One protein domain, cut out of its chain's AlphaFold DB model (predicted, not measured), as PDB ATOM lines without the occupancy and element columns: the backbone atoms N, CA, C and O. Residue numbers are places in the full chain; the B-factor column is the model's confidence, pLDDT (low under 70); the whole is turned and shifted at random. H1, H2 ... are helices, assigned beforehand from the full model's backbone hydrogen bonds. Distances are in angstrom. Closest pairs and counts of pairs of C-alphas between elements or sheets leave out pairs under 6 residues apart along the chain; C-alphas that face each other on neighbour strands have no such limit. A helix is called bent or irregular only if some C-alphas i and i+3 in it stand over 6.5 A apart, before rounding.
ATOM      1  N   PRO A  67     194.081 218.487 173.530       76.69
ATOM      2  CA  PRO A  67     193.999 217.317 172.662       76.69
ATOM      3  C   PRO A  67     193.990 217.676 171.173       76.69
ATOM      4  O   PRO A  67     193.348 218.639 170.749       76.69
ATOM      5  N   LYS A  68     194.621 216.832 170.348       79.25
ATOM      6  CA  LYS A  68     194.576 216.924 168.879       79.25
ATOM      7  C   LYS A  68     193.223 216.436 168.349       79.25
ATOM      8  O   LYS A  68     193.134 215.354 167.773       79.25
ATOM      9  N   SER A  69     192.166 217.220 168.559       76.12
ATOM     10  CA  SER A  69     190.775 216.775 168.374       76.12
ATOM     11  C   SER A  69     190.494 216.119 167.020       76.12
ATOM     12  O   SER A  69     189.946 215.023 166.997       76.12
ATOM     13  N   LEU A  70     190.920 216.719 165.903       74.44
ATOM     14  CA  LEU A  70     190.646 216.178 164.565       74.44
ATOM     15  C   LEU A  70     191.290 214.802 164.354       74.44
ATOM     16  O   LEU A  70     190.636 213.873 163.879       74.44
ATOM     17  N   HIS A  71     192.562 214.665 164.735       80.06
ATOM     18  CA  HIS A  71     193.281 213.400 164.633       80.06
ATOM     19  C   HIS A  71     192.640 212.334 165.526       80.06
ATOM     20  O   HIS A  71     192.405 211.209 165.081       80.06
ATOM     21  N   GLU A  72     192.322 212.691 166.770       80.94
ATOM     22  CA  GLU A  72     191.780 211.752 167.752       80.94
ATOM     23  C   GLU A  72     190.351 211.316 167.412       80.94
ATOM     24  O   GLU A  72     190.052 210.126 167.497       80.94
ATOM     25  N   TRP A  73     189.497 212.220 166.920       79.12
ATOM     26  CA  TRP A  73     188.165 211.882 166.404       79.12
ATOM     27  C   TRP A  73     188.231 210.969 165.190       79.12
ATOM     28  O   TRP A  73     187.558 209.939 165.146       79.12
ATOM     29  N   HIS A  74     189.082 211.301 164.218       78.75
ATOM     30  CA  HIS A  74     189.272 210.463 163.039       78.75
ATOM     31  C   HIS A  74     189.754 209.062 163.436       78.75
ATOM     32  O   HIS A  74     189.266 208.046 162.938       78.75
ATOM     33  N   ARG A  75     190.687 208.988 164.386       83.00
ATOM     34  CA  ARG A  75     191.206 207.721 164.889       83.00
ATOM     35  C   ARG A  75     190.174 206.951 165.716       83.00
ATOM     36  O   ARG A  75     190.179 205.725 165.668       83.00
ATOM     37  N   GLN A  76     189.317 207.618 166.488       84.06
ATOM     38  CA  GLN A  76     188.195 206.989 167.197       84.06
ATOM     39  C   GLN A  76     187.230 206.338 166.203       84.06
ATOM     40  O   GLN A  76     186.925 205.153 166.336       84.06
ATOM     41  N   PHE A  77     186.846 207.076 165.159       84.31
ATOM     42  CA  PHE A  77     185.934 206.593 164.130       84.31
ATOM     43  C   PHE A  77     186.436 205.312 163.453       84.31
ATOM     44  O   PHE A  77     185.698 204.331 163.338       84.31
ATOM     45  N   TRP A  78     187.705 205.294 163.031       80.88
ATOM     46  CA  TRP A  78     188.276 204.137 162.335       80.88
ATOM     47  C   TRP A  78     188.612 202.966 163.250       80.88
ATOM     48  O   TRP A  78     188.426 201.822 162.841       80.88
ATOM     49  N   ASP A  79     189.106 203.225 164.463       83.88
ATOM     50  CA  ASP A  79     189.473 202.144 165.381       83.88
ATOM     51  C   ASP A  79     188.222 201.491 166.015       83.88
ATOM     52  O   ASP A  79     188.288 200.332 166.429       83.88
ATOM     53  N   HIS A  80     187.079 202.194 166.082       85.25
ATOM     54  CA  HIS A  80     185.911 201.746 166.848       85.25
ATOM     55  C   HIS A  80     184.567 201.924 166.129       85.25
ATOM     56  O   HIS A  80     183.923 200.923 165.796       85.25
ATOM     57  N   ASP A  81     184.135 203.158 165.867       85.88
ATOM     58  CA  ASP A  81     182.748 203.450 165.473       85.88
ATOM     59  C   ASP A  81     182.357 202.742 164.166       85.88
ATOM     60  O   ASP A  81     181.300 202.111 164.071       85.88
ATOM     61  N   ILE A  82     183.258 202.740 163.176       81.50
ATOM     62  CA  ILE A  82     183.045 202.055 161.896       81.50
ATOM     63  C   ILE A  82     182.823 200.551 162.081       81.50
ATOM     64  O   ILE A  82     182.066 199.935 161.330       81.50
ATOM     65  N   HIS A  83     183.465 199.939 163.077       84.19
ATOM     66  CA  HIS A  83     183.314 198.520 163.361       84.19
ATOM     67  C   HIS A  83     181.961 198.233 164.006       84.19
ATOM     68  O   HIS A  83     181.289 197.291 163.584       84.19
ATOM     69  N   TRP A  84     181.512 199.064 164.949       87.56
ATOM     70  CA  TRP A  84     180.170 198.937 165.527       87.56
ATOM     71  C   TRP A  84     179.085 199.098 164.460       87.56
ATOM     72  O   TRP A  84     178.155 198.287 164.400       87.56
ATOM     73  N   CYS A  85     179.244 200.060 163.548       84.12
ATOM     74  CA  CYS A  85     178.329 200.250 162.425       84.12
ATOM     75  C   CYS A  85     178.350 199.058 161.457       84.12
ATOM     76  O   CYS A  85     177.290 198.563 161.078       84.12
ATOM     77  N   LYS A  86     179.533 198.531 161.106       83.94
ATOM     78  CA  LYS A  86     179.661 197.321 160.269       83.94
ATOM     79  C   LYS A  86     178.981 196.104 160.891       83.94
ATOM     80  O   LYS A  86     178.365 195.336 160.160       83.94
ATOM     81  N   HIS A  87     179.092 195.924 162.206       84.25
ATOM     82  CA  HIS A  87     178.438 194.822 162.912       84.25
ATOM     83  C   HIS A  87     176.918 194.993 162.998       84.25
ATOM     84  O   HIS A  87     176.202 194.004 162.906       84.25
ATOM     85  N   THR A  88     176.436 196.232 163.126       83.31
ATOM     86  CA  THR A  88     175.005 196.526 163.284       83.31
ATOM     87  C   THR A  88     174.251 196.525 161.951       83.31
ATOM     88  O   THR A  88     173.189 195.922 161.846       83.31
ATOM     89  N   LEU A  89     174.788 197.205 160.933       85.69
ATOM     90  CA  LEU A  89     174.125 197.422 159.638       85.69
ATOM     91  C   LEU A  89     174.565 196.415 158.567       85.69
ATOM     92  O   LEU A  89     173.833 196.148 157.618       85.69
ATOM     93  N   GLY A  90     175.768 195.853 158.704       85.81
ATOM     94  CA  GLY A  90     176.426 195.084 157.651       85.81
ATOM     95  C   GLY A  90     177.219 195.971 156.687       85.81
ATOM     96  O   GLY A  90     176.896 197.132 156.444       85.81
ATOM     97  N   ALA A  91     178.292 195.415 156.116       85.38
ATOM     98  CA  ALA A  91     179.207 196.168 155.256       85.38
ATOM     99  C   ALA A  91     178.536 196.718 153.984       85.38
ATOM    100  O   ALA A  91     178.870 197.817 153.558       85.38
ATOM    101  N   THR A  92     177.592 195.975 153.397       88.19
ATOM    102  CA  THR A  92     176.894 196.374 152.164       88.19
ATOM    103  C   THR A  92     175.978 197.573 152.377       88.19
ATOM    104  O   THR A  92     176.019 198.515 151.592       88.19
ATOM    105  N   GLU A  93     175.177 197.559 153.443       86.94
ATOM    106  CA  GLU A  93     174.279 198.670 153.771       86.94
ATOM    107  C   GLU A  93     175.076 199.918 154.151       86.94
ATOM    108  O   GLU A  93     174.787 201.017 153.689       86.94
ATOM    109  N   LEU A  94     176.141 199.738 154.935       81.31
ATOM    110  CA  LEU A  94     177.040 200.824 155.290       81.31
ATOM    111  C   LEU A  94     177.656 201.485 154.044       81.31
ATOM    112  O   LEU A  94     177.649 202.708 153.927       81.31
ATOM    113  N   ASP A  95     178.166 200.686 153.102       82.31
ATOM    114  CA  ASP A  95     178.740 201.184 151.846       82.31
ATOM    115  C   ASP A  95     177.695 201.921 150.997       82.31
ATOM    116  O   ASP A  95     177.968 203.008 150.484       82.31
ATOM    117  N   THR A 142     181.021 232.327 158.564       24.88
ATOM    118  CA  THR A 142     182.088 232.659 159.537       24.88
ATOM    119  C   THR A 142     182.834 231.429 160.061       24.88
ATOM    120  O   THR A 142     182.295 230.615 160.804       24.88
ATOM    121  N   VAL A 143     184.111 231.318 159.678       29.22
ATOM    122  CA  VAL A 143     185.041 230.217 160.007       29.22
ATOM    123  C   VAL A 143     185.164 229.983 161.524       29.22
ATOM    124  O   VAL A 143     185.357 228.852 161.950       29.22
ATOM    125  N   SER A 144     184.914 231.009 162.345       26.67
ATOM    126  CA  SER A 144     184.876 230.888 163.810       26.67
ATOM    127  C   SER A 144     183.590 230.219 164.348       26.67
ATOM    128  O   SER A 144     183.634 229.453 165.305       26.67
ATOM    129  N   GLY A 145     182.435 230.413 163.695       25.50
ATOM    130  CA  GLY A 145     181.152 229.816 164.117       25.50
ATOM    131  C   GLY A 145     180.990 228.342 163.728       25.50
ATOM    132  O   GLY A 145     180.243 227.599 164.356       25.50
ATOM    133  N   SER A 146     181.728 227.903 162.710       38.84
ATOM    134  CA  SER A 146     181.712 226.534 162.189       38.84
ATOM    135  C   SER A 146     182.329 225.497 163.129       38.84
ATOM    136  O   SER A 146     181.775 224.413 163.289       38.84
ATOM    137  N   ILE A 147     183.458 225.832 163.760       42.50
ATOM    138  CA  ILE A 147     184.135 224.937 164.707       42.50
ATOM    139  C   ILE A 147     183.291 224.820 165.978       42.50
ATOM    140  O   ILE A 147     183.007 223.713 166.416       42.50
ATOM    141  N   TYR A 148     182.792 225.943 166.506       37.91
ATOM    142  CA  TYR A 148     181.949 225.945 167.704       37.91
ATOM    143  C   TYR A 148     180.632 225.176 167.500       37.91
ATOM    144  O   TYR A 148     180.218 224.416 168.372       37.91
ATOM    145  N   LEU A 149     179.992 225.304 166.328       37.59
ATOM    146  CA  LEU A 149     178.789 224.532 166.001       37.59
ATOM    147  C   LEU A 149     179.090 223.029 165.849       37.59
ATOM    148  O   LEU A 149     178.320 222.221 166.359       37.59
ATOM    149  N   SER A 150     180.216 222.662 165.225       54.44
ATOM    150  CA  SER A 150     180.684 221.268 165.132       54.44
ATOM    151  C   SER A 150     180.985 220.668 166.513       54.44
ATOM    152  O   SER A 150     180.605 219.537 166.790       54.44
ATOM    153  N   CYS A 151     181.560 221.449 167.433       54.75
ATOM    154  CA  CYS A 151     181.904 220.983 168.784       54.75
ATOM    155  C   CYS A 151     180.693 220.928 169.736       54.75
ATOM    156  O   CYS A 151     180.592 220.066 170.611       54.75
ATOM    157  N   ARG A 152     179.704 221.813 169.555       53.53
ATOM    158  CA  ARG A 152     178.406 221.659 170.235       53.53
ATOM    159  C   ARG A 152     177.663 220.431 169.725       53.53
ATOM    160  O   ARG A 152     177.114 219.692 170.534       53.53
ATOM    161  N   GLN A 153     177.679 220.195 168.410       61.59
ATOM    162  CA  GLN A 153     177.151 218.959 167.830       61.59
ATOM    163  C   GLN A 153     177.899 217.741 168.378       61.59
ATOM    164  O   GLN A 153     177.244 216.802 168.807       61.59
ATOM    165  N   SER A 154     179.231 217.787 168.493       69.12
ATOM    166  CA  SER A 154     180.010 216.679 169.054       69.12
ATOM    167  C   SER A 154     179.683 216.405 170.520       69.12
ATOM    168  O   SER A 154     179.612 215.245 170.900       69.12
ATOM    169  N   SER A 155     179.434 217.434 171.337       76.88
ATOM    170  CA  SER A 155     179.068 217.253 172.753       76.88
ATOM    171  C   SER A 155     177.696 216.590 172.897       76.88
ATOM    172  O   SER A 155     177.544 215.634 173.652       76.88
ATOM    173  N   THR A 156     176.705 217.047 172.124       81.62
ATOM    174  CA  THR A 156     175.374 216.422 172.095       81.62
ATOM    175  C   THR A 156     175.431 215.002 171.539       81.62
ATOM    176  O   THR A 156     174.827 214.107 172.116       81.62
ATOM    177  N   SER A 157     176.174 214.770 170.454       82.81
ATOM    178  CA  SER A 157     176.331 213.439 169.863       82.81
ATOM    179  C   SER A 157     177.094 212.481 170.775       82.81
ATOM    180  O   SER A 157     176.775 211.297 170.808       82.81
ATOM    181  N   LEU A 158     178.072 212.971 171.542       85.44
ATOM    182  CA  LEU A 158     178.770 212.161 172.536       85.44
ATOM    183  C   LEU A 158     177.828 211.781 173.684       85.44
ATOM    184  O   LEU A 158     177.800 210.620 174.081       85.44
ATOM    185  N   GLN A 159     177.007 212.719 174.166       86.94
ATOM    186  CA  GLN A 159     175.977 212.411 175.160       86.94
ATOM    187  C   GLN A 159     174.969 211.385 174.626       86.94
ATOM    188  O   GLN A 159     174.708 210.386 175.287       86.94
ATOM    189  N   GLU A 160     174.468 211.575 173.404       87.19
ATOM    190  CA  GLU A 160     173.563 210.628 172.749       87.19
ATOM    191  C   GLU A 160     174.207 209.243 172.606       87.19
ATOM    192  O   GLU A 160     173.557 208.225 172.856       87.19
ATOM    193  N   PHE A 161     175.497 209.181 172.267       88.19
ATOM    194  CA  PHE A 161     176.248 207.932 172.295       88.19
ATOM    195  C   PHE A 161     176.240 207.317 173.698       88.19
ATOM    196  O   PHE A 161     175.909 206.141 173.828       88.19
ATOM    197  N   HIS A 162     176.548 208.075 174.754       88.50
ATOM    198  CA  HIS A 162     176.542 207.547 176.120       88.50
ATOM    199  C   HIS A 162     175.164 207.049 176.572       88.50
ATOM    200  O   HIS A 162     175.107 206.045 177.285       88.50
ATOM    201  N   ASP A 163     174.084 207.684 176.119       89.50
ATOM    202  CA  ASP A 163     172.707 207.288 176.432       89.50
ATOM    203  C   ASP A 163     172.325 205.945 175.776       89.50
ATOM    204  O   ASP A 163     171.503 205.200 176.311       89.50
ATOM    205  N   HIS A 164     172.940 205.598 174.636       87.38
ATOM    206  CA  HIS A 164     172.564 204.425 173.831       87.38
ATOM    207  C   HIS A 164     173.640 203.335 173.726       87.38
ATOM    208  O   HIS A 164     173.345 202.225 173.276       87.38
ATOM    209  N   LYS A 165     174.885 203.596 174.141       86.94
ATOM    210  CA  LYS A 165     176.026 202.675 173.968       86.94
ATOM    211  C   LYS A 165     175.786 201.294 174.582       86.94
ATOM    212  O   LYS A 165     176.290 200.299 174.064       86.94
ATOM    213  N   ASP A 166     174.984 201.186 175.639       89.75
ATOM    214  CA  ASP A 166     174.689 199.896 176.270       89.75
ATOM    215  C   ASP A 166     173.944 198.951 175.320       89.75
ATOM    216  O   ASP A 166     174.160 197.739 175.369       89.75
ATOM    217  N   ALA A 167     173.164 199.487 174.374       88.75
ATOM    218  CA  ALA A 167     172.550 198.695 173.313       88.75
ATOM    219  C   ALA A 167     173.604 198.020 172.415       88.75
ATOM    220  O   ALA A 167     173.388 196.904 171.946       88.75
ATOM    221  N   ILE A 168     174.771 198.641 172.207       86.44
ATOM    222  CA  ILE A 168     175.874 198.061 171.421       86.44
ATOM    223  C   ILE A 168     176.425 196.813 172.126       86.44
ATOM    224  O   ILE A 168     176.704 195.804 171.476       86.44
ATOM    225  N   ILE A 169     176.543 196.845 173.458       89.19
ATOM    226  CA  ILE A 169     176.973 195.685 174.252       89.19
ATOM    227  C   ILE A 169     175.872 194.624 174.309       89.19
ATOM    228  O   ILE A 169     176.163 193.444 174.119       89.19
ATOM    229  N   GLN A 170     174.617 195.020 174.546       89.25
ATOM    230  CA  GLN A 170     173.480 194.096 174.654       89.25
ATOM    231  C   GLN A 170     173.255 193.298 173.366       89.25
ATOM    232  O   GLN A 170     172.984 192.102 173.431       89.25
ATOM    233  N   ASN A 171     173.441 193.933 172.207       87.56
ATOM    234  CA  ASN A 171     173.379 193.267 170.904       87.56
ATOM    235  C   ASN A 171     174.683 192.535 170.536       87.56
ATOM    236  O   ASN A 171     174.768 191.897 169.491       87.56
ATOM    237  N   GLY A 172     175.711 192.606 171.385       88.12
ATOM    238  CA  GLY A 172     176.984 191.929 171.168       88.12
ATOM    239  C   GLY A 172     177.797 192.509 170.014       88.12
ATOM    240  O   GLY A 172     178.542 191.773 169.388       88.12
ATOM    241  N   HIS A 173     177.668 193.799 169.697       86.25
ATOM    242  CA  HIS A 173     178.384 194.436 168.581       86.25
ATOM    243  C   HIS A 173     179.750 195.016 168.987       86.25
ATOM    244  O   HIS A 173     180.592 195.288 168.127       86.25
ATOM    245  N   HIS A 174     180.001 195.182 170.287       89.38
ATOM    246  CA  HIS A 174     181.281 195.655 170.805       89.38
ATOM    247  C   HIS A 174     182.260 194.483 170.961       89.38
ATOM    248  O   HIS A 174     182.158 193.723 171.916       89.38
ATOM    249  N   HIS A 175     183.222 194.340 170.046       86.88
ATOM    250  CA  HIS A 175     184.197 193.242 170.063       86.88
ATOM    251  C   HIS A 175     185.635 193.720 170.261       86.88
ATOM    252  O   HIS A 175     186.036 194.762 169.745       86.88
ATOM    253  N   GLY A 176     186.443 192.902 170.936       83.69
ATOM    254  CA  GLY A 176     187.885 193.108 171.003       83.69
ATOM    255  C   GLY A 176     188.541 192.762 169.669       83.69
ATOM    256  O   GLY A 176     188.334 191.670 169.139       83.69
ATOM    257  N   GLU A 177     189.373 193.656 169.138       77.75
ATOM    258  CA  GLU A 177     190.016 193.466 167.830       77.75
ATOM    259  C   GLU A 177     190.794 192.142 167.746       77.75
ATOM    260  O   GLU A 177     190.667 191.410 166.761       77.75
ATOM    261  N   LYS A 178     191.555 191.816 168.802       80.88
ATOM    262  CA  LYS A 178     192.395 190.611 168.887       80.88
ATOM    263  C   LYS A 178     191.623 189.372 169.333       80.88
ATOM    264  O   LYS A 178     191.809 188.300 168.774       80.88
ATOM    265  N   THR A 179     190.781 189.510 170.353       82.88
ATOM    266  CA  THR A 179     190.088 188.371 170.973       82.88
ATOM    267  C   THR A 179     188.848 187.947 170.196       82.88
ATOM    268  O   THR A 179     188.396 186.819 170.365       82.88
ATOM    269  N   LYS A 180     188.281 188.846 169.375       83.56
ATOM    270  CA  LYS A 180     186.978 188.700 168.701       83.56
ATOM    271  C   LYS A 180     185.815 188.392 169.652       83.56
ATOM    272  O   LYS A 180     184.729 188.051 169.204       83.56
ATOM    273  N   GLN A 181     186.031 188.527 170.959       87.62
ATOM    274  CA  GLN A 181     185.014 188.329 171.983       87.62
ATOM    275  C   GLN A 181     184.270 189.633 172.236       87.62
ATOM    276  O   GLN A 181     184.849 190.715 172.099       87.62
ATOM    277  N   VAL A 182     183.005 189.514 172.640       88.25
ATOM    278  CA  VAL A 182     182.193 190.658 173.056       88.25
ATOM    279  C   VAL A 182     182.802 191.281 174.313       88.25
ATOM    280  O   VAL A 182     182.977 190.608 175.332       88.25
ATOM    281  N   LEU A 183     183.118 192.570 174.244       90.06
ATOM    282  CA  LEU A 183     183.586 193.370 175.367       90.06
ATOM    283  C   LEU A 183     182.387 193.929 176.132       90.06
ATOM    284  O   LEU A 183     181.448 194.467 175.553       90.06
ATOM    285  N   ARG A 184     182.441 193.817 177.462       89.56
ATOM    286  CA  ARG A 184     181.414 194.344 178.381       89.56
ATOM    287  C   ARG A 184     181.821 195.655 179.054       89.56
ATOM    288  O   ARG A 184     181.180 196.076 180.007       89.56
ATOM    289  N   HIS A 185     182.916 196.254 178.609       89.31
ATOM    290  CA  HIS A 185     183.501 197.445 179.207       89.31
ATOM    291  C   HIS A 185     183.848 198.460 178.120       89.31
ATOM    292  O   HIS A 185     184.065 198.091 176.968       89.31
ATOM    293  N   TRP A 186     183.964 199.728 178.504       88.56
ATOM    294  CA  TRP A 186     184.302 200.845 177.618       88.56
ATOM    295  C   TRP A 186     185.693 201.391 177.946       88.56
ATOM    296  O   TRP A 186     185.865 202.570 178.223       88.56
ATOM    297  N   HIS A 187     186.711 200.521 177.939       88.50
ATOM    298  CA  HIS A 187     188.097 200.931 178.228       88.50
ATOM    299  C   HIS A 187     188.732 201.554 176.978       88.50
ATOM    300  O   HIS A 187     189.688 201.013 176.421       88.50
ATOM    301  N   ILE A 188     188.146 202.646 176.497       87.25
ATOM    302  CA  ILE A 188     188.575 203.362 175.300       87.25
ATOM    303  C   ILE A 188     188.973 204.769 175.753       87.25
ATOM    304  O   ILE A 188     188.104 205.629 175.847       87.25
ATOM    305  N   PRO A 189     190.266 205.031 176.030       86.00
ATOM    306  CA  PRO A 189     190.720 206.328 176.547       86.00
ATOM    307  C   PRO A 189     190.336 207.529 175.675       86.00
ATOM    308  O   PRO A 189     190.252 208.649 176.161       86.00
ATOM    309  N   LYS A 190     190.089 207.311 174.379       85.88
ATOM    310  CA  LYS A 190     189.639 208.365 173.468       85.88
ATOM    311  C   LYS A 190     188.244 208.895 173.808       85.88
ATOM    312  O   LYS A 190     187.984 210.051 173.514       85.88
ATOM    313  N   LEU A 191     187.367 208.088 174.414       86.50
ATOM    314  CA  LEU A 191     186.035 208.546 174.825       86.50
ATOM    315  C   LEU A 191     186.143 209.612 175.922       86.50
ATOM    316  O   LEU A 191     185.552 210.676 175.779       86.50
ATOM    317  N   GLU A 192     186.989 209.372 176.925       87.25
ATOM    318  CA  GLU A 192     187.369 210.377 177.927       87.25
ATOM    319  C   GLU A 192     187.948 211.634 177.268       87.25
ATOM    320  O   GLU A 192     187.488 212.750 177.491       87.25
ATOM    321  N   LEU A 193     188.931 211.451 176.379       85.75
ATOM    322  CA  LEU A 193     189.599 212.561 175.702       85.75
ATOM    323  C   LEU A 193     188.617 213.453 174.930       85.75
ATOM    324  O   LEU A 193     188.795 214.671 174.871       85.75
ATOM    325  N   MET A 194     187.578 212.859 174.337       85.19
ATOM    326  CA  MET A 194     186.556 213.593 173.594       85.19
ATOM    327  C   MET A 194     185.739 214.536 174.479       85.19
ATOM    328  O   MET A 194     185.311 215.583 173.991       85.19
ATOM    329  N   GLN A 195     185.574 214.217 175.763       87.12
ATOM    330  CA  GLN A 195     184.876 215.075 176.721       87.12
ATOM    331  C   GLN A 195     185.684 216.333 177.061       87.12
ATOM    332  O   GLN A 195     185.095 217.376 177.340       87.12
ATOM    333  N   SER A 196     187.017 216.271 176.978       85.56
ATOM    334  CA  SER A 196     187.903 217.413 177.243       85.56
ATOM    335  C   SER A 196     187.993 218.406 176.081       85.56
ATOM    336  O   SER A 196     188.359 219.559 176.293       85.56
ATOM    337  N   ILE A 197     187.639 218.008 174.853       82.56
ATOM    338  CA  ILE A 197     187.832 218.855 173.661       82.56
ATOM    339  C   ILE A 197     187.000 220.136 173.735       82.56
ATOM    340  O   ILE A 197     187.531 221.219 173.492       82.56
ATOM    341  N   THR A 198     185.713 220.036 174.075       83.12
ATOM    342  CA  THR A 198     184.837 221.214 174.154       83.12
ATOM    343  C   THR A 198     185.314 222.207 175.224       83.12
ATOM    344  O   THR A 198     185.525 223.367 174.863       83.12
ATOM    345  N   PRO A 199     185.581 221.791 176.482       84.75
ATOM    346  CA  PRO A 199     186.199 222.666 177.480       84.75
ATOM    347  C   PRO A 199     187.525 223.285 177.021       84.75
ATOM    348  O   PRO A 199     187.731 224.486 177.191       84.75
ATOM    349  N   SER A 200     188.409 222.507 176.385       82.56
ATOM    350  CA  SER A 200     189.692 223.024 175.893       82.56
ATOM    351  C   SER A 200     189.510 224.141 174.862       82.56
ATOM    352  O   SER A 200     190.214 225.142 174.922       82.56
ATOM    353  N   ILE A 201     188.552 224.018 173.940       80.75
ATOM    354  CA  ILE A 201     188.254 225.053 172.931       80.75
ATOM    355  C   ILE A 201     187.773 226.341 173.584       80.75
ATOM    356  O   ILE A 201     188.185 227.429 173.186       80.75
ATOM    357  N   GLU A 202     186.895 226.232 174.579       83.75
ATOM    358  CA  GLU A 202     186.405 227.401 175.313       83.75
ATOM    359  C   GLU A 202     187.544 228.116 176.051       83.75
ATOM    360  O   GLU A 202     187.532 229.342 176.156       83.75
ATOM    361  N   GLN A 203     188.554 227.363 176.490       83.81
ATOM    362  CA  GLN A 203     189.705 227.883 177.211       83.81
ATOM    363  C   GLN A 203     190.782 228.511 176.313       83.81
ATOM    364  O   GLN A 203     191.228 229.624 176.591       83.81
ATOM    365  N   VAL A 204     191.219 227.824 175.250       81.56
ATOM    366  CA  VAL A 204     192.351 228.278 174.408       81.56
ATOM    367  C   VAL A 204     191.922 228.909 173.084       81.56
ATOM    368  O   VAL A 204     192.750 229.434 172.338       81.56
ATOM    369  N   GLY A 205     190.631 228.859 172.757       82.19
ATOM    370  CA  GLY A 205     190.092 229.331 171.490       82.19
ATOM    371  C   GLY A 205     190.281 228.321 170.358       82.19
ATOM    372  O   GLY A 205     189.620 227.288 170.299       82.19
ATOM    373  N   SER A 206     191.123 228.648 169.376       72.50
ATOM    374  CA  SER A 206     191.187 227.882 168.125       72.50
ATOM    375  C   SER A 206     191.974 226.576 168.260       72.50
ATOM    376  O   SER A 206     193.164 226.580 168.566       72.50
ATOM    377  N   ILE A 207     191.339 225.462 167.888       66.69
ATOM    378  CA  ILE A 207     191.963 224.130 167.775       66.69
ATOM    379  C   ILE A 207     193.073 224.111 166.721       66.69
ATOM    380  O   ILE A 207     194.034 223.361 166.856       66.69
ATOM    381  N   LEU A 208     192.958 224.923 165.661       67.00
ATOM    382  CA  LEU A 208     193.904 224.895 164.538       67.00
ATOM    383  C   LEU A 208     195.345 225.164 164.984       67.00
ATOM    384  O   LEU A 208     196.270 224.635 164.379       67.00
ATOM    385  N   GLN A 209     195.528 225.930 166.064       68.12
ATOM    386  CA  GLN A 209     196.839 226.177 166.662       68.12
ATOM    387  C   GLN A 209     197.526 224.885 167.143       68.12
ATOM    388  O   GLN A 209     198.750 224.821 167.198       68.12
ATOM    389  N   TRP A 210     196.742 223.856 167.453       68.88
ATOM    390  CA  TRP A 210     197.185 222.581 168.016       68.88
ATOM    391  C   TRP A 210     197.069 221.422 167.023       68.88
ATOM    392  O   TRP A 210     197.258 220.261 167.394       68.88
ATOM    393  N   SER A 211     196.767 221.717 165.753       70.44
ATOM    394  CA  SER A 211     196.742 220.695 164.715       70.44
ATOM    395  C   SER A 211     198.151 220.173 164.427       70.44
ATOM    396  O   SER A 211     199.115 220.932 164.327       70.44
TER     397      SER A 211
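Overview. This is residues 67 to 95 and 142 to 211 of the 249 residues of an uncharacterized protein of Pisolithus microcarpus 441 (UniProt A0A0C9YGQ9). Three lengthwise helical pieces, the long helix H3, H4 and the arm H1a, make a loose triangle, with H4 touching both others. H1 bends at one end of it, leading through H1b to little H2; the unnamed loop 171 to 188 lies at that end too, and short H5 lies at the other. The 99 printed residues hold five named helices, H1 to H5 in chain order, and no named strand: all helix. The whole is only just loose, close to compact, with a radius of gyration of the C-alphas of 15.2 A, and only just elongated, spanning 42 by 28 by 24 A.

Arrangement. H3, residues 143 to 170, is irregular, with C-alphas 163 and 166 7.7 A apart, and has a kink of 44 degrees near residue 163. With H4, residues 189 to 204, it forms a helical hairpin: they touch, the closest C-alphas, of Cys 151 and Thr 198, being 6.1 A apart, at a shallow tilt of 24 degrees, opposite ways. H4 is only just irregular, with C-alphas 195 and 198 6.7 A apart. H1, residues 69 to 89, was assigned as one helix by its hydrogen bonds but is bent, with C-alphas 79 and 82 7.3 A apart; its arms H1a, residues 69 to 79, and H1b, residues 82 to 89, stand at a steep tilt of 49 degrees. H1a touches H4, closest at the C-alphas of Ser 69 and Ile 197, 6.4 A, at a shallow tilt of 17 degrees, opposite ways. H1a and H3 are apart. H2, residues 91 to 95, is close to but not clearly touching H1b, with C-alphas 86 and 94 closest at 6.6 A. H5, residues 207 to 210, is close to but not clearly touching H4, with C-alphas 201 and 207 closest at 6.4 A. O i to N i+4 pairs are all within hydrogen-bond range in H1a, H1b and H2, but 18 of 24 in H3 and 7 of 12 in H4; H5 is too short for one.

Along the chain. H3 measures 40.7 A from C-alpha 143 at (185.041, 230.217, 160.007) to C-alpha 170 at (173.480, 194.096, 174.654). H4 measures 22.1 A, H1a 15.0 A and H1b 10.3 A.

Size, cuts and confidence. Residues 96 to 141 are not printed; C-alphas 95 and 142 are 32.6 A apart across this cut. The link H3 to H4 is long, with 18 residues. Residues 142 to 154 and 207 to 210 have pLDDT under 70.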